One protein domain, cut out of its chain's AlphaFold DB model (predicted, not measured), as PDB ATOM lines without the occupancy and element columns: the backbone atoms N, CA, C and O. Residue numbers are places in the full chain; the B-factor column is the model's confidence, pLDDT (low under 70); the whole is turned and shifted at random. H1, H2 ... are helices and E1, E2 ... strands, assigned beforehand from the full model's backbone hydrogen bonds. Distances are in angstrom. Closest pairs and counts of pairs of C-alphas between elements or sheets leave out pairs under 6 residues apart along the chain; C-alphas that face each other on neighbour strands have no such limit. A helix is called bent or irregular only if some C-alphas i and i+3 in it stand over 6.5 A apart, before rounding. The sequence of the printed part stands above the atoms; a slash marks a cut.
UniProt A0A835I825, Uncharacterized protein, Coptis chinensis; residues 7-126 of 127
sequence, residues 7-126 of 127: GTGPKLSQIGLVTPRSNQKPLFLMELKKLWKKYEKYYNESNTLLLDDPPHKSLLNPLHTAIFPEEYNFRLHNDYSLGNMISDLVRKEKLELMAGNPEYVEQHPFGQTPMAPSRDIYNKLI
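What this domain is: This is residues 7 to 126 of the 127 residues of an uncharacterized protein of Coptis chinensis (UniProt A0A835I825). Short helices are set round a middle of loops, where H3 lies nearest the mean of the C-alphas and two short stretches of chain, residues 50 to 51 and 66 to 67, pair in parallel. At one end is a small strand pair, E1 and E2, with H1 and H7 near it; towards the other end H4, the longest helix, is followed by H5 and H6, while residues 37 to 42 and the loop of residues 73 to 78 stick out free. The printed part has 120 residues, with two named strands and seven named helices in the order E1 H1 E2 H2 H3 H4 H5 H6 H7; the sheet, E1 - E2, is antiparallel. The class is mostly helix, though under half of the residues, 54 of 120, are in named elements. The whole is compact, with a radius of gyration of the C-alphas of 15.4 A and spans of 43 by 41 by 24 A.

How they stand to each other: Begin with the sheet: E1, residues 7 to 11, and E2, residues 26 to 29, are antiparallel at 125 degrees, and N 27 and O 10 are within hydrogen-bond range at 3.4 A. H1, residues 12 to 15, and H7, residues 119 to 125, are close but not clearly touching; their closest C-alphas, those of Ile 15 and Ile 121, are 6.0 A apart. Look next at H3, residues 55 to 58: its closest C-alpha to E2 is that of Lys 57, 4.5 A from that of Leu 29. H2, residues 32 to 38, and H3 are only just apart, at 8.3 A. Farther out, H4, residues 81 to 91, and H5, residues 95 to 100, only just touch, and only at the corner by their link, with 3 pairs of C-alphas within 8 A; the closest are those of Leu 89 and Leu 95, 5.1 A apart, and the lines are about perpendicular at 84 degrees. H5 and H6, residues 102 to 107, also only just touch, only at the corner by their link, with 3 such pairs; the closest C-alphas, those of Met 98 and Val 105, are 5.9 A apart, at a steep tilt of 55 degrees, opposite ways. In H2, H4, H5, H6 and H7 every O i to N i+4 pair is within hydrogen-bond range; H1 and H3 are too short for such a pair.

Where its parts are: Find C-alpha 7 at (505.481, 236.907, 443.475), where E1 begins its 10.4 A; E2 measures 9.8 A. H4 runs 15.4 A from C-alpha 81 at (483.232, 227.114, 427.429). H2 measures 9.9 A, H5 and H6 8.7 A each, and H1 5.5 A. H3 is neither bent nor irregular, but only just: C-alphas 55 and 58 are 6.1 A apart. H7 runs 10.1 A to C-alpha 125 at (509.773, 243.380, 435.196).

The domain as a whole: The C-alphas farthest apart, those of Gln 14 and Arg 91, are 43.4 A from each other. The printed part has no cut; its long links are H2 to H3, H3 to H4 and H6 to H7. Its mean pLDDT is 87.7, and residues 7 to 10 and 18 to 24 are under 70.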
ATOM      1  N   GLY A   7     506.000 235.759 442.748       64.69
ATOM      2  CA  GLY A   7     505.481 236.907 443.475       64.69
ATOM      3  C   GLY A   7     506.597 237.891 443.789       64.69
ATOM      4  O   GLY A   7     507.751 237.493 443.839       64.69
ATOM      5  N   THR A   8     506.204 239.137 444.071       60.72
ATOM      6  CA  THR A   8     507.013 240.237 444.650       60.72
ATOM      7  C   THR A   8     507.621 241.277 443.700       60.72
ATOM      8  O   THR A   8     508.562 241.971 444.075       60.72
ATOM      9  N   GLY A   9     507.044 241.470 442.512       64.50
ATOM     10  CA  GLY A   9     507.334 242.629 441.656       64.50
ATOM     11  C   GLY A   9     506.523 243.900 441.995       64.50
ATOM     12  O   GLY A   9     505.778 243.926 442.980       64.50
ATOM     13  N   PRO A  10     506.626 244.961 441.166       68.19
ATOM     14  CA  PRO A  10     505.773 246.151 441.256       68.19
ATOM     15  C   PRO A  10     504.275 245.795 441.252       68.19
ATOM     16  O   PRO A  10     503.856 244.775 440.710       68.19
ATOM     17  N   LYS A  11     503.436 246.658 441.830       78.75
ATOM     18  CA  LYS A  11     501.973 246.553 441.701       78.75
ATOM     19  C   LYS A  11     501.573 246.657 440.229       78.75
ATOM     20  O   LYS A  11     502.226 247.365 439.463       78.75
ATOM     21  N   LEU A  12     500.449 246.045 439.856       76.19
ATOM     22  CA  LEU A  12     499.903 246.134 438.492       76.19
ATOM     23  C   LEU A  12     499.811 247.593 437.994       76.19
ATOM     24  O   LEU A  12     500.259 247.913 436.894       76.19
ATOM     25  N   SER A  13     499.373 248.511 438.860       76.44
ATOM     26  CA  SER A  13     499.315 249.950 438.566       76.44
ATOM     27  C   SER A  13     500.677 250.583 438.245       76.44
ATOM     28  O   SER A  13     500.756 251.466 437.396       76.44
ATOM     29  N   GLN A  14     501.769 250.119 438.859       76.00
ATOM     30  CA  GLN A  14     503.119 250.656 438.636       76.00
ATOM     31  C   GLN A  14     503.704 250.245 437.274       76.00
ATOM     32  O   GLN A  14     504.573 250.935 436.732       76.00
ATOM     33  N   ILE A  15     503.210 249.154 436.684       76.31
ATOM     34  CA  ILE A  15     503.567 248.742 435.319       76.31
ATOM     35  C   ILE A  15     502.562 249.229 434.267       76.31
ATOM     36  O   ILE A  15     502.752 248.956 433.088       76.31
ATOM     37  N   GLY A  16     501.556 250.017 434.667       74.69
ATOM     38  CA  GLY A  16     500.540 250.571 433.767       74.69
ATOM     39  C   GLY A  16     499.374 249.624 433.477       74.69
ATOM     40  O   GLY A  16     498.574 249.904 432.591       74.69
ATOM     41  N   LEU A  17     499.254 248.522 434.224       74.44
ATOM     42  CA  LEU A  17     498.132 247.593 434.128       74.44
ATOM     43  C   LEU A  17     497.104 247.944 435.205       74.44
ATOM     44  O   LEU A  17     497.294 247.695 436.394       74.44
ATOM     45  N   VAL A  18     496.006 248.562 434.791       68.06
ATOM     46  CA  VAL A  18     494.911 248.954 435.681       68.06
ATOM     47  C   VAL A  18     493.736 248.041 435.370       68.06
ATOM     48  O   VAL A  18     493.257 248.022 434.242       68.06
ATOM     49  N   THR A  19     493.264 247.285 436.361       63.62
ATOM     50  CA  THR A  19     491.976 246.588 436.250       63.62
ATOM     51  C   THR A  19     491.038 247.109 437.336       63.62
ATOM     52  O   THR A  19     491.514 247.477 438.417       63.62
ATOM     53  N   PRO A  20     489.710 247.093 437.122       60.94
ATOM     54  CA  PRO A  20     488.737 247.590 438.100       60.94
ATOM     55  C   PRO A  20     488.879 246.978 439.505       60.94
ATOM     56  O   PRO A  20     488.463 247.581 440.490       60.94
ATOM     57  N   ARG A  21     489.482 245.786 439.615       58.06
ATOM     58  CA  ARG A  21     489.631 245.023 440.863       58.06
ATOM     59  C   ARG A  21     491.073 244.930 441.390       58.06
ATOM     60  O   ARG A  21     491.277 244.258 442.403       58.06
ATOM     61  N   SER A  22     492.090 245.515 440.737       60.66
ATOM     62  CA  SER A  22     493.497 245.131 440.996       60.66
ATOM     63  C   SER A  22     494.517 246.248 441.222       60.66
ATOM     64  O   SER A  22     495.704 245.941 441.327       60.66
ATOM     65  N   ASN A  23     494.113 247.513 441.358       62.72
ATOM     66  CA  ASN A  23     495.052 248.653 441.409       62.72
ATOM     67  C   ASN A  23     496.100 248.583 442.537       62.72
ATOM     68  O   ASN A  23     497.140 249.240 442.456       62.72
ATOM     69  N   GLN A  24     495.846 247.777 443.574       68.44
ATOM     70  CA  GLN A  24     496.775 247.540 444.681       68.44
ATOM     71  C   GLN A  24     497.335 246.113 444.752       68.44
ATOM     72  O   GLN A  24     498.169 245.850 445.619       68.44
ATOM     73  N   LYS A  25     496.903 245.202 443.869       74.12
ATOM     74  CA  LYS A  25     497.345 243.806 443.917       74.12
ATOM     75  C   LYS A  25     498.819 243.706 443.494       74.12
ATOM     76  O   LYS A  25     499.209 244.353 442.512       74.12
ATOM     77  N   PRO A  26     499.633 242.916 444.217       76.75
ATOM     78  CA  PRO A  26     500.970 242.571 443.761       76.75
ATOM     79  C   PRO A  26     500.893 241.876 442.403       76.75
ATOM     80  O   PRO A  26     499.951 241.125 442.140       76.75
ATOM     81  N   LEU A  27     501.882 242.127 441.550       82.50
ATOM     82  CA  LEU A  27     502.045 241.350 440.335       82.50
ATOM     83  C   LEU A  27     502.568 239.955 440.689       82.50
ATOM     84  O   LEU A  27     503.590 239.820 441.366       82.50
ATOM     85  N   PHE A  28     501.874 238.938 440.187       84.50
ATOM     86  CA  PHE A  28     502.329 237.555 440.195       84.50
ATOM     87  C   PHE A  28     502.482 237.096 438.752       84.50
ATOM     88  O   PHE A  28     501.541 237.208 437.970       84.50
ATOM     89  N   LEU A  29     503.667 236.600 438.409       88.75
ATOM     90  CA  LEU A  29     503.959 236.074 437.080       88.75
ATOM     91  C   LEU A  29     504.093 234.552 437.125       88.75
ATOM     92  O   LEU A  29     504.653 233.984 438.067       88.75
ATOM     93  N   MET A  30     503.582 233.911 436.080       90.69
ATOM     94  CA  MET A  30     503.636 232.472 435.844       90.69
ATOM     95  C   MET A  30     504.709 232.195 434.794       90.69
ATOM     96  O   MET A  30     504.415 232.101 433.607       90.69
ATOM     97  N   GLU A  31     505.970 232.119 435.214       92.00
ATOM     98  CA  GLU A  31     507.109 231.961 434.302       92.00
ATOM     99  C   GLU A  31     507.354 230.487 433.950       92.00
ATOM    100  O   GLU A  31     507.964 229.747 434.728       92.00
ATOM    101  N   LEU A  32     506.953 230.064 432.747       93.62
ATOM    102  CA  LEU A  32     507.127 228.681 432.283       93.62
ATOM    103  C   LEU A  32     508.599 228.247 432.282       93.62
ATOM    104  O   LEU A  32     508.914 227.130 432.676       93.62
ATOM    105  N   LYS A  33     509.531 229.162 431.980       92.56
ATOM    106  CA  LYS A  33     510.979 228.894 432.048       92.56
ATOM    107  C   LYS A  33     511.448 228.415 433.426       92.56
ATOM    108  O   LYS A  33     512.363 227.597 433.510       92.56
ATOM    109  N   LYS A  34     510.838 228.900 434.516       92.31
ATOM    110  CA  LYS A  34     511.165 228.445 435.880       92.31
ATOM    111  C   LYS A  34     510.650 227.030 436.127       92.31
ATOM    112  O   LYS A  34     511.363 226.224 436.723       92.31
ATOM    113  N   LEU A  35     509.453 226.724 435.625       92.44
ATOM    114  CA  LEU A  35     508.874 225.382 435.667       92.44
ATOM    115  C   LEU A  35     509.730 224.386 434.874       92.44
ATOM    116  O   LEU A  35     510.111 223.353 435.421       92.44
ATOM    117  N   TRP A  36     510.119 224.732 433.646       94.25
ATOM    118  CA  TRP A  36     510.984 223.902 432.802       94.25
ATOM    119  C   TRP A  36     512.348 223.660 433.441       94.25
ATOM    120  O   TRP A  36     512.808 222.531 433.478       94.25
ATOM    121  N   LYS A  37     512.968 224.676 434.055       94.69
ATOM    122  CA  LYS A  37     514.236 224.492 434.781       94.69
ATOM    123  C   LYS A  37     514.108 223.534 435.972       94.69
ATOM    124  O   LYS A  37     515.038 222.796 436.272       94.69
ATOM    125  N   LYS A  38     512.980 223.566 436.687       94.19
ATOM    126  CA  LYS A  38     512.747 222.704 437.858       94.19
ATOM    127  C   LYS A  38     512.437 221.257 437.468       94.19
ATOM    128  O   LYS A  38     512.790 220.342 438.208       94.19
ATOM    129  N   TYR A  39     511.781 221.055 436.328       94.31
ATOM    130  CA  TYR A  39     511.294 219.757 435.862       94.31
ATOM    131  C   TYR A  39     511.782 219.438 434.442       94.31
ATOM    132  O   TYR A  39     511.028 218.910 433.629       94.31
ATOM    133  N   GLU A  40     513.053 219.730 434.160       91.38
ATOM    134  CA  GLU A  40     513.671 219.692 432.819       91.38
ATOM    135  C   GLU A  40     513.516 218.356 432.080       91.38
ATOM    136  O   GLU A  40     513.542 218.307 430.855       91.38
ATOM    137  N   LYS A  41     513.315 217.262 432.823       94.38
ATOM    138  CA  LYS A  41     513.105 215.917 432.274       94.38
ATOM    139  C   LYS A  41     511.693 215.680 431.732       94.38
ATOM    140  O   LYS A  41     511.493 214.706 431.017       94.38
ATOM    141  N   TYR A  42     510.723 216.510 432.113       95.31
ATOM    142  CA  TYR A  42     509.299 216.268 431.872       95.31
ATOM    143  C   TYR A  42     508.627 217.383 431.072       95.31
ATOM    144  O   TYR A  42     507.733 217.087 430.286       95.31
ATOM    145  N   TYR A  43     509.042 218.641 431.255       95.06
ATOM    146  CA  TYR A  43     508.339 219.798 430.697       95.06
ATOM    147  C   TYR A  43     509.286 220.792 430.022       95.06
ATOM    148  O   TYR A  43     510.323 221.142 430.583       95.06
ATOM    149  N   ASN A  44     508.892 221.276 428.846       94.62
ATOM    150  CA  ASN A  44     509.592 222.278 428.041       94.62
ATOM    151  C   ASN A  44     508.603 223.044 427.133       94.62
ATOM    152  O   ASN A  44     507.384 222.902 427.268       94.62
ATOM    153  N   GLU A  45     509.113 223.859 426.205       93.56
ATOM    154  CA  GLU A  45     508.281 224.628 425.274       93.56
ATOM    155  C   GLU A  45     507.416 223.787 424.323       93.56
ATOM    156  O   GLU A  45     506.409 224.291 423.838       93.56
ATOM    157  N   SER A  46     507.774 222.527 424.058       93.06
ATOM    158  CA  SER A  46     507.074 221.672 423.094       93.06
ATOM    159  C   SER A  46     506.002 220.780 423.718       93.06
ATOM    160  O   SER A  46     505.395 219.976 423.013       93.06
ATOM    161  N   ASN A  47     505.736 220.905 425.021       94.81
ATOM    162  CA  ASN A  47     504.705 220.109 425.691       94.81
ATOM    163  C   ASN A  47     504.001 220.817 426.862       94.81
ATOM    164  O   ASN A  47     503.357 220.158 427.682       94.81
ATOM    165  N   THR A  48     504.131 222.142 426.975       95.50
ATOM    166  CA  THR A  48     503.579 222.921 428.089       95.50
ATOM    167  C   THR A  48     502.732 224.100 427.608       95.50
ATOM    168  O   THR A  48     503.258 225.045 427.025       95.50
ATOM    169  N   LEU A  49     501.447 224.108 427.982       95.94
ATOM    170  CA  LEU A  49     500.550 225.264 427.853       95.94
ATOM    171  C   LEU A  49     500.253 225.871 429.219       95.94
ATOM    172  O   LEU A  49     499.922 225.144 430.158       95.94
ATOM    173  N   LEU A  50     500.264 227.197 429.321       95.62
ATOM    174  CA  LEU A  50     499.692 227.885 430.475       95.62
ATOM    175  C   LEU A  50     498.181 228.109 430.281       95.62
ATOM    176  O   LEU A  50     497.747 228.634 429.260       95.62
ATOM    177  N   LEU A  51     497.389 227.763 431.295       94.88
ATOM    178  CA  LEU A  51     495.956 228.050 431.379       94.88
ATOM    179  C   LEU A  51     495.716 228.924 432.612       94.88
ATOM    180  O   LEU A  51     495.891 228.455 433.736       94.88
ATOM    181  N   ASP A  52     495.350 230.187 432.415       92.81
ATOM    182  CA  ASP A  52     495.074 231.130 433.505       92.81
ATOM    183  C   ASP A  52     494.111 232.211 433.002       92.81
ATOM    184  O   ASP A  52     494.130 232.519 431.821       92.81
ATOM    185  N   ASP A  53     493.269 232.796 433.847       90.38
ATOM    186  CA  ASP A  53     492.294 233.808 433.426       90.38
ATOM    187  C   ASP A  53     492.936 235.160 433.038       90.38
ATOM    188  O   ASP A  53     492.576 235.698 431.996       90.38
ATOM    189  N   PRO A  54     493.915 235.748 433.760       89.12
ATOM    190  CA  PRO A  54     494.383 237.096 433.475       89.12
ATOM    191  C   PRO A  54     495.612 237.074 432.549       89.12
ATOM    192  O   PRO A  54     496.682 236.607 432.967       89.12
ATOM    193  N   PRO A  55     495.550 237.708 431.360       90.88
ATOM    194  CA  PRO A  55     496.649 237.696 430.391       90.88
ATOM    195  C   PRO A  55     497.993 238.225 430.909       90.88
ATOM    196  O   PRO A  55     499.054 237.825 430.444       90.88
ATOM    197  N   HIS A  56     497.987 239.112 431.909       88.00
ATOM    198  CA  HIS A  56     499.218 239.720 432.421       88.00
ATOM    199  C   HIS A  56     500.147 238.727 433.129       88.00
ATOM    200  O   HIS A  56     501.339 238.996 433.277       88.00
ATOM    201  N   LYS A  57     499.633 237.586 433.596       89.00
ATOM    202  CA  LYS A  57     500.451 236.612 434.324       89.00
ATOM    203  C   LYS A  57     501.467 235.905 433.425       89.00
ATOM    204  O   LYS A  57     502.453 235.386 433.939       89.00
ATOM    205  N   SER A  58     501.271 235.922 432.107       91.88
ATOM    206  CA  SER A  58     502.169 235.295 431.133       91.88
ATOM    207  C   SER A  58     503.179 236.263 430.505       91.88
ATOM    208  O   SER A  58     503.828 235.891 429.534       91.88
ATOM    209  N   LEU A  59     503.322 237.498 431.008       90.44
ATOM    210  CA  LEU A  59     504.122 238.557 430.359       90.44
ATOM    211  C   LEU A  59     505.598 238.214 430.107       90.44
ATOM    212  O   LEU A  59     506.231 238.847 429.268       90.44
ATOM    213  N   LEU A  60     506.163 237.253 430.840       89.62
ATOM    214  CA  LEU A  60     507.546 236.789 430.658       89.62
ATOM    215  C   LEU A  60     507.650 235.467 429.885       89.62
ATOM    216  O   LEU A  60     508.753 234.949 429.691       89.62
ATOM    217  N   ASN A  61     506.521 234.923 429.432       92.19
ATOM    218  CA  ASN A  61     506.489 233.752 428.572       92.19
ATOM    219  C   ASN A  61     506.502 234.186 427.098       92.19
ATOM    220  O   ASN A  61     506.038 235.283 426.776       92.19
ATOM    221  N   PRO A  62     507.017 233.344 426.186       91.12
ATOM    222  CA  PRO A  62     506.850 233.570 424.755       91.12
ATOM    223  C   PRO A  62     505.367 233.723 424.382       91.12
ATOM    224  O   PRO A  62     504.494 233.128 425.021       91.12
ATOM    225  N   LEU A  63     505.078 234.507 423.341       90.69
ATOM    226  CA  LEU A  63     503.713 234.646 422.833       90.69
ATOM    227  C   LEU A  63     503.134 233.277 422.453       90.69
ATOM    228  O   LEU A  63     503.865 232.372 422.056       90.69
ATOM    229  N   HIS A  64     501.816 233.149 422.601       93.88
ATOM    230  CA  HIS A  64     501.062 231.948 422.232       93.88
ATOM    231  C   HIS A  64     501.485 230.664 422.979       93.88
ATOM    232  O   HIS A  64     501.202 229.562 422.537       93.88
ATOM    233  N   THR A  65     502.104 230.789 424.158       94.75
ATOM    234  CA  THR A  65     502.347 229.662 425.093       94.75
ATOM    235  C   THR A  65     501.309 229.587 426.219       94.75
ATOM    236  O   THR A  65     501.477 228.869 427.207       94.75
ATOM    237  N   ALA A  66     500.231 230.362 426.097       95.62
ATOM    238  CA  ALA A  66     499.184 230.490 427.096       95.62
ATOM    239  C   ALA A  66     497.822 230.752 426.442       95.62
ATOM    240  O   ALA A  66     497.755 231.417 425.407       95.62
ATOM    241  N   ILE A  67     496.754 230.283 427.087       95.94
ATOM    242  CA  ILE A  67     495.363 230.618 426.763       95.94
ATOM    243  C   ILE A  67     494.642 231.175 427.982       95.94
ATOM    244  O   ILE A  67     494.960 230.810 429.117       95.94
ATOM    245  N   PHE A  68     493.657 232.039 427.729       95.31
ATOM    246  CA  PHE A  68     493.052 232.866 428.767       95.31
ATOM    247  C   PHE A  68     491.533 232.758 428.760       95.31
ATOM    248  O   PHE A  68     490.879 233.599 428.164       95.31
ATOM    249  N   PRO A  69     490.926 231.746 429.399       95.19
ATOM    250  CA  PRO A  69     489.474 231.672 429.526       95.19
ATOM    251  C   PRO A  69     488.893 232.943 430.156       95.19
ATOM    252  O   PRO A  69     489.581 233.678 430.865       95.19
ATOM    253  N   GLU A  70     487.604 233.185 429.935       92.31
ATOM    254  CA  GLU A  70     486.885 234.201 430.705       92.31
ATOM    255  C   GLU A  70     486.926 233.876 432.207       92.31
ATOM    256  O   GLU A  70     486.953 232.706 432.600       92.31
ATOM    257  N   GLU A  71     486.939 234.912 433.054       89.62
ATOM    258  CA  GLU A  71     486.885 234.727 434.508       89.62
ATOM    259  C   GLU A  71     485.638 233.911 434.885       89.62
ATOM    260  O   GLU A  71     484.508 234.288 434.554       89.62
ATOM    261  N   TYR A  72     485.836 232.825 435.640       89.38
ATOM    262  CA  TYR A  72     484.726 232.002 436.111       89.38
ATOM    263  C   TYR A  72     483.721 232.840 436.910       89.38
ATOM    264  O   TYR A  72     484.063 233.511 437.891       89.38
ATOM    265  N   ASN A  73     482.448 232.744 436.534       88.88
ATOM    266  CA  ASN A  73     481.360 233.433 437.209       88.88
ATOM    267  C   ASN A  73     480.274 232.438 437.612       88.88
ATOM    268  O   ASN A  73     479.490 231.988 436.785       88.88
ATOM    269  N   PHE A  74     480.158 232.177 438.914       88.62
ATOM    270  CA  PHE A  74     479.188 231.225 439.469       88.62
ATOM    271  C   PHE A  74     477.715 231.542 439.147       88.62
ATOM    272  O   PHE A  74     476.855 230.678 439.303       88.62
ATOM    273  N   ARG A  75     477.400 232.777 438.730       94.06
ATOM    274  CA  ARG A  75     476.045 233.172 438.308       94.06
ATOM    275  C   ARG A  75     475.741 232.769 436.863       94.06
ATOM    276  O   ARG A  75     474.584 232.802 436.456       94.06
ATOM    277  N   LEU A  76     476.762 232.423 436.080       90.62
ATOM    278  CA  LEU A  76     476.623 231.927 434.718       90.62
ATOM    279  C   LEU A  76     476.506 230.402 434.756       90.62
ATOM    280  O   LEU A  76     477.485 229.673 434.654       90.62
ATOM    281  N   HIS A  77     475.274 229.909 434.871       88.56
ATOM    282  CA  HIS A  77     474.988 228.468 434.919       88.56
ATOM    283  C   HIS A  77     475.335 227.704 433.626       88.56
ATOM    284  O   HIS A  77     475.303 226.476 433.618       88.56
ATOM    285  N   ASN A  78     475.680 228.421 432.553       88.94
ATOM    286  CA  ASN A  78     476.048 227.862 431.253       88.94
ATOM    287  C   ASN A  78     477.536 228.055 430.909       88.94
ATOM    288  O   ASN A  78     477.895 228.085 429.731       88.94
ATOM    289  N   ASP A  79     478.405 228.197 431.912       90.31
ATOM    290  CA  ASP A  79     479.852 228.325 431.710       90.31
ATOM    291  C   ASP A  79     480.523 226.964 431.443       90.31
ATOM    292  O   ASP A  79     481.223 226.391 432.275       90.31
ATOM    293  N   TYR A  80     480.259 226.421 430.253       92.56
ATOM    294  CA  TYR A  80     480.852 225.173 429.754       92.56
ATOM    295  C   TYR A  80     481.959 225.423 428.723       92.56
ATOM    296  O   TYR A  80     482.447 224.484 428.098       92.56
ATOM    297  N   SER A  81     482.345 226.684 428.515       92.50
ATOM    298  CA  SER A  81     483.232 227.114 427.429       92.50
ATOM    299  C   SER A  81     484.572 226.364 427.434       92.50
ATOM    300  O   SER A  81     484.942 225.737 426.439       92.50
ATOM    301  N   LEU A  82     485.255 226.357 428.582       93.06
ATOM    302  CA  LEU A  82     486.534 225.675 428.771       93.06
ATOM    303  C   LEU A  82     486.392 224.154 428.633       93.06
ATOM    304  O   LEU A  82     487.204 223.512 427.968       93.06
ATOM    305  N   GLY A  83     485.341 223.577 429.222       94.19
ATOM    306  CA  GLY A  83     485.069 222.140 429.139       94.19
ATOM    307  C   GLY A  83     484.831 221.675 427.701       94.19
ATOM    308  O   GLY A  83     485.423 220.687 427.268       94.19
ATOM    309  N   ASN A  84     484.038 222.426 426.937       95.69
ATOM    310  CA  ASN A  84     483.767 222.148 425.527       95.69
ATOM    311  C   ASN A  84     485.044 222.234 424.685       95.69
ATOM    312  O   ASN A  84     485.299 221.337 423.885       95.69
ATOM    313  N   MET A  85     485.875 223.259 424.904       95.44
ATOM    314  CA  MET A  85     487.162 223.395 424.216       95.44
ATOM    315  C   MET A  85     488.082 222.196 424.492       95.44
ATOM    316  O   MET A  85     488.599 221.600 423.547       95.44
ATOM    317  N   ILE A  86     488.264 221.803 425.760       94.81
ATOM    318  CA  ILE A  86     489.105 220.646 426.120       94.81
ATOM    319  C   ILE A  86     488.545 219.365 425.492       94.81
ATOM    320  O   ILE A  86     489.296 218.604 424.883       94.81
ATOM    321  N   SER A  87     487.232 219.143 425.594       97.19
ATOM    322  CA  SER A  87     486.567 217.972 425.016       97.19
ATOM    323  C   SER A  87     486.778 217.887 423.502       97.19
ATOM    324  O   SER A  87     487.059 216.811 422.974       97.19
ATOM    325  N   ASP A  88     486.693 219.012 422.791       96.62
ATOM    326  CA  ASP A  88     486.946 219.054 421.353       96.62
ATOM    327  C   ASP A  88     488.412 218.795 420.994       96.62
ATOM    328  O   ASP A  88     488.672 218.082 420.023       96.62
ATOM    329  N   LEU A  89     489.368 219.338 421.756       96.44
ATOM    330  CA  LEU A  89     490.793 219.065 421.548       96.44
ATOM    331  C   LEU A  89     491.115 217.586 421.770       96.44
ATOM    332  O   LEU A  89     491.829 217.004 420.959       96.44
ATOM    333  N   VAL A  90     490.562 216.966 422.815       96.38
ATOM    334  CA  VAL A  90     490.751 215.534 423.094       96.38
ATOM    335  C   VAL A  90     490.138 214.684 421.986       96.38
ATOM    336  O   VAL A  90     490.820 213.843 421.411       96.38
ATOM    337  N   ARG A  91     488.877 214.941 421.620       97.50
ATOM    338  CA  ARG A  91     488.170 214.187 420.571       97.50
ATOM    339  C   ARG A  91     488.853 214.284 419.203       97.50
ATOM    340  O   ARG A  91     488.708 213.381 418.388       97.50
ATOM    341  N   LYS A  92     489.542 215.394 418.929       96.88
ATOM    342  CA  LYS A  92     490.286 215.627 417.682       96.88
ATOM    343  C   LYS A  92     491.774 215.271 417.790       96.88
ATOM    344  O   LYS A  92     492.498 215.556 416.843       96.88
ATOM    345  N   GLU A  93     492.226 214.731 418.924       96.50
ATOM    346  CA  GLU A  93     493.636 214.400 419.188       96.50
ATOM    347  C   GLU A  93     494.586 215.607 419.021       96.50
ATOM    348  O   GLU A  93     495.723 215.491 418.577       96.50
ATOM    349  N   LYS A  94     494.118 216.810 419.378       96.62
ATOM    350  CA  LYS A  94     494.849 218.080 419.217       96.62
ATOM    351  C   LYS A  94     495.352 218.692 420.524       96.62
ATOM    352  O   LYS A  94     495.852 219.814 420.513       96.62
ATOM    353  N   LEU A  95     495.224 217.991 421.650       94.12
ATOM    354  CA  LEU A  95     495.652 218.521 422.947       94.12
ATOM    355  C   LEU A  95     497.168 218.772 422.993       94.12
ATOM    356  O   LEU A  95     497.596 219.832 423.438       94.12
ATOM    357  N   GLU A  96     497.969 217.838 422.480       93.25
ATOM    358  CA  GLU A  96     499.429 217.985 422.413       93.25
ATOM    359  C   GLU A  96     499.848 219.100 421.452       93.25
ATOM    360  O   GLU A  96     500.731 219.890 421.779       93.25
ATOM    361  N   LEU A  97     499.160 219.230 420.308       94.44
ATOM    362  CA  LEU A  97     499.368 220.350 419.387       94.44
ATOM    363  C   LEU A  97     499.127 221.682 420.096       94.44
ATOM    364  O   LEU A  97     499.953 222.579 420.006       94.44
ATOM    365  N   MET A  98     498.035 221.795 420.853       95.00
ATOM    366  CA  MET A  98     497.755 222.997 421.632       95.00
ATOM    367  C   MET A  98     498.833 223.259 422.688       95.00
ATOM    368  O   MET A  98     499.203 224.407 422.899       95.00
ATOM    369  N   ALA A  99     499.348 222.217 423.346       92.94
ATOM    370  CA  ALA A  99     500.311 222.382 424.428       92.94
ATOM    371  C   ALA A  99     501.755 222.620 423.993       92.94
ATOM    372  O   ALA A  99     502.532 223.155 424.774       92.94
ATOM    373  N   GLY A 100     502.115 222.233 422.775       92.94
ATOM    374  CA  GLY A 100     503.493 222.280 422.300       92.94
ATOM    375  C   GLY A 100     503.751 223.183 421.109       92.94
ATOM    376  O   GLY A 100     504.891 223.260 420.653       92.94
ATOM    377  N   ASN A 101     502.715 223.818 420.558       96.12
ATOM    378  CA  ASN A 101     502.831 224.558 419.310       96.12
ATOM    379  C   ASN A 101     502.238 225.975 419.430       96.12
ATOM    380  O   ASN A 101     501.024 226.151 419.292       96.12
ATOM    381  N   PRO A 102     503.089 227.001 419.619       94.81
ATOM    382  CA  PRO A 102     502.657 228.396 419.644       94.81
ATOM    383  C   PRO A 102     501.888 228.840 418.391       94.81
ATOM    384  O   PRO A 102     500.919 229.583 418.504       94.81
ATOM    385  N   GLU A 103     502.254 228.347 417.204       96.12
ATOM    386  CA  GLU A 103     501.543 228.661 415.956       96.12
ATOM    387  C   GLU A 103     500.114 228.097 415.975       96.12
ATOM    388  O   GLU A 103     499.163 228.742 415.533       96.12
ATOM    389  N   TYR A 104     499.932 226.907 416.556       96.56
ATOM    390  CA  TYR A 104     498.603 226.326 416.712       96.56
ATOM    391  C   TYR A 104     497.724 227.179 417.637       96.56
ATOM    392  O   TYR A 104     496.558 227.412 417.318       96.56
ATOM    393  N   VAL A 105     498.283 227.673 418.746       95.88
ATOM    394  CA  VAL A 105     497.589 228.561 419.693       95.88
ATOM    395  C   VAL A 105     497.267 229.918 419.054       95.88
ATOM    396  O   VAL A 105     496.189 230.459 419.286       95.88
ATOM    397  N   GLU A 106     498.160 230.462 418.223       95.25
ATOM    398  CA  GLU A 106     497.918 231.689 417.453       95.25
ATOM    399  C   GLU A 106     496.744 231.535 416.476       95.25
ATOM    400  O   GLU A 106     495.883 232.410 416.401       95.25
ATOM    401  N   GLN A 107     496.676 230.406 415.767       96.38
ATOM    402  CA  GLN A 107     495.601 230.108 414.813       96.38
ATOM    403  C   GLN A 107     494.275 229.721 415.493       96.38
ATOM    404  O   GLN A 107     493.214 229.817 414.875       96.38
ATOM    405  N   HIS A 108     494.322 229.281 416.754       95.25
ATOM    406  CA  HIS A 108     493.164 228.810 417.520       95.25
ATOM    407  C   HIS A 108     493.118 229.461 418.917       95.25
ATOM    408  O   HIS A 108     493.194 228.754 419.929       95.25
ATOM    409  N   PRO A 109     492.996 230.799 419.008       93.19
ATOM    410  CA  PRO A 109     492.965 231.486 420.293       93.19
ATOM    411  C   PRO A 109     491.719 231.088 421.095       93.19
ATOM    412  O   PRO A 109     490.654 230.822 420.532       93.19
ATOM    413  N   PHE A 110     491.834 231.088 422.425       94.69
ATOM    414  CA  PHE A 110     490.721 230.789 423.325       94.69
ATOM    415  C   PHE A 110     490.599 231.825 424.446       94.69
ATOM    416  O   PHE A 110     491.552 232.050 425.195       94.69
ATOM    417  N   GLY A 111     489.395 232.394 424.565       94.12
ATOM    418  CA  GLY A 111     489.011 233.375 425.579       94.12
ATOM    419  C   GLY A 111     489.563 234.782 425.316       94.12
ATOM    420  O   GLY A 111     489.467 235.295 424.202       94.12
ATOM    421  N   GLN A 112     490.101 235.409 426.354       94.12
ATOM    422  CA  GLN A 112     490.647 236.758 426.373       94.12
ATOM    423  C   GLN A 112     491.911 236.889 425.513       94.12
ATOM    424  O   GLN A 112     492.719 235.969 425.368       94.12
ATOM    425  N   THR A 113     492.125 238.094 424.983       91.00
ATOM    426  CA  THR A 113     493.287 238.405 424.147       91.00
ATOM    427  C   THR A 113     494.597 238.320 424.946       91.00
ATOM    428  O   THR A 113     494.720 238.985 425.981       91.00
ATOM    429  N   PRO A 114     495.613 237.581 424.456       88.38
ATOM    430  CA  PRO A 114     496.942 237.571 425.052       88.38
ATOM    431  C   PRO A 114     497.543 238.973 425.159       88.38
ATOM    432  O   PRO A 114     497.417 239.802 424.255       88.38
ATOM    433  N   MET A 115     498.262 239.230 426.249       86.19
ATOM    434  CA  MET A 115     498.974 240.490 426.427       86.19
ATOM    435  C   MET A 115     500.400 240.364 425.908       86.19
ATOM    436  O   MET A 115     501.222 239.663 426.497       86.19
ATOM    437  N   ALA A 116     500.715 241.083 424.833       79.12
ATOM    438  CA  ALA A 116     502.095 241.230 424.398       79.12
ATOM    439  C   ALA A 116     502.833 242.205 425.336       79.12
ATOM    440  O   ALA A 116     502.374 243.341 425.510       79.12
ATOM    441  N   PRO A 117     503.962 241.811 425.954       71.88
ATOM    442  CA  PRO A 117     504.755 242.740 426.745       71.88
ATOM    443  C   PRO A 117     505.316 243.832 425.830       71.88
ATOM    444  O   PRO A 117     506.071 243.556 424.897       71.88
ATOM    445  N   SER A 118     504.985 245.096 426.107       76.00
ATOM    446  CA  SER A 118     505.732 246.201 425.506       76.00
ATOM    447  C   SER A 118     507.163 246.200 426.049       76.00
ATOM    448  O   SER A 118     507.424 245.727 427.160       76.00
ATOM    449  N   ARG A 119     508.099 246.782 425.292       76.00
ATOM    450  CA  ARG A 119     509.491 246.947 425.744       76.00
ATOM    451  C   ARG A 119     509.568 247.645 427.109       76.00
ATOM    452  O   ARG A 119     510.382 247.270 427.948       76.00
ATOM    453  N   ASP A 120     508.677 248.603 427.354       79.62
ATOM    454  CA  ASP A 120     508.597 249.335 428.617       79.62
ATOM    455  C   ASP A 120     508.104 248.468 429.775       79.62
ATOM    456  O   ASP A 120     508.634 248.569 430.882       79.62
ATOM    457  N   ILE A 121     507.108 247.607 429.538       78.50
ATOM    458  CA  ILE A 121     506.633 246.650 430.544       78.50
ATOM    459  C   ILE A 121     507.753 245.661 430.863       78.50
ATOM    460  O   ILE A 121     508.099 245.506 432.029       78.50
ATOM    461  N   TYR A 122     508.383 245.069 429.847       80.31
ATOM    462  CA  TYR A 122     509.481 244.112 430.015       80.31
ATOM    463  C   TYR A 122     510.627 244.693 430.863       80.31
ATOM    464  O   TYR A 122     511.027 244.099 431.862       80.31
ATOM    465  N   ASN A 123     511.073 245.918 430.565       81.62
ATOM    466  CA  ASN A 123     512.124 246.602 431.331       81.62
ATOM    467  C   ASN A 123     511.751 246.859 432.803       81.62
ATOM    468  O   ASN A 123     512.629 246.945 433.662       81.62
ATOM    469  N   LYS A 124     510.459 247.010 433.118       80.44
ATOM    470  CA  LYS A 124     509.989 247.172 434.502       80.44
ATOM    471  C   LYS A 124     509.946 245.850 435.274       80.44
ATOM    472  O   LYS A 124     509.930 245.897 436.501       80.44
ATOM    473  N   LEU A 125     509.912 244.707 434.584       76.94
ATOM    474  CA  LEU A 125     509.773 243.380 435.196       76.94
ATOM    475  C   LEU A 125     511.105 242.711 435.564       76.94
ATOM    476  O   LEU A 125     511.108 241.849 436.433       76.94
ATOM    477  N   ILE A 126     512.218 243.087 434.930       71.69
ATOM    478  CA  ILE A 126     513.483 242.318 434.966       71.69
ATOM    479  C   ILE A 126     514.585 243.109 435.682       71.69
ATOM    480  O   ILE A 126     515.729 243.154 435.240       71.69
TER     481      ILE A 126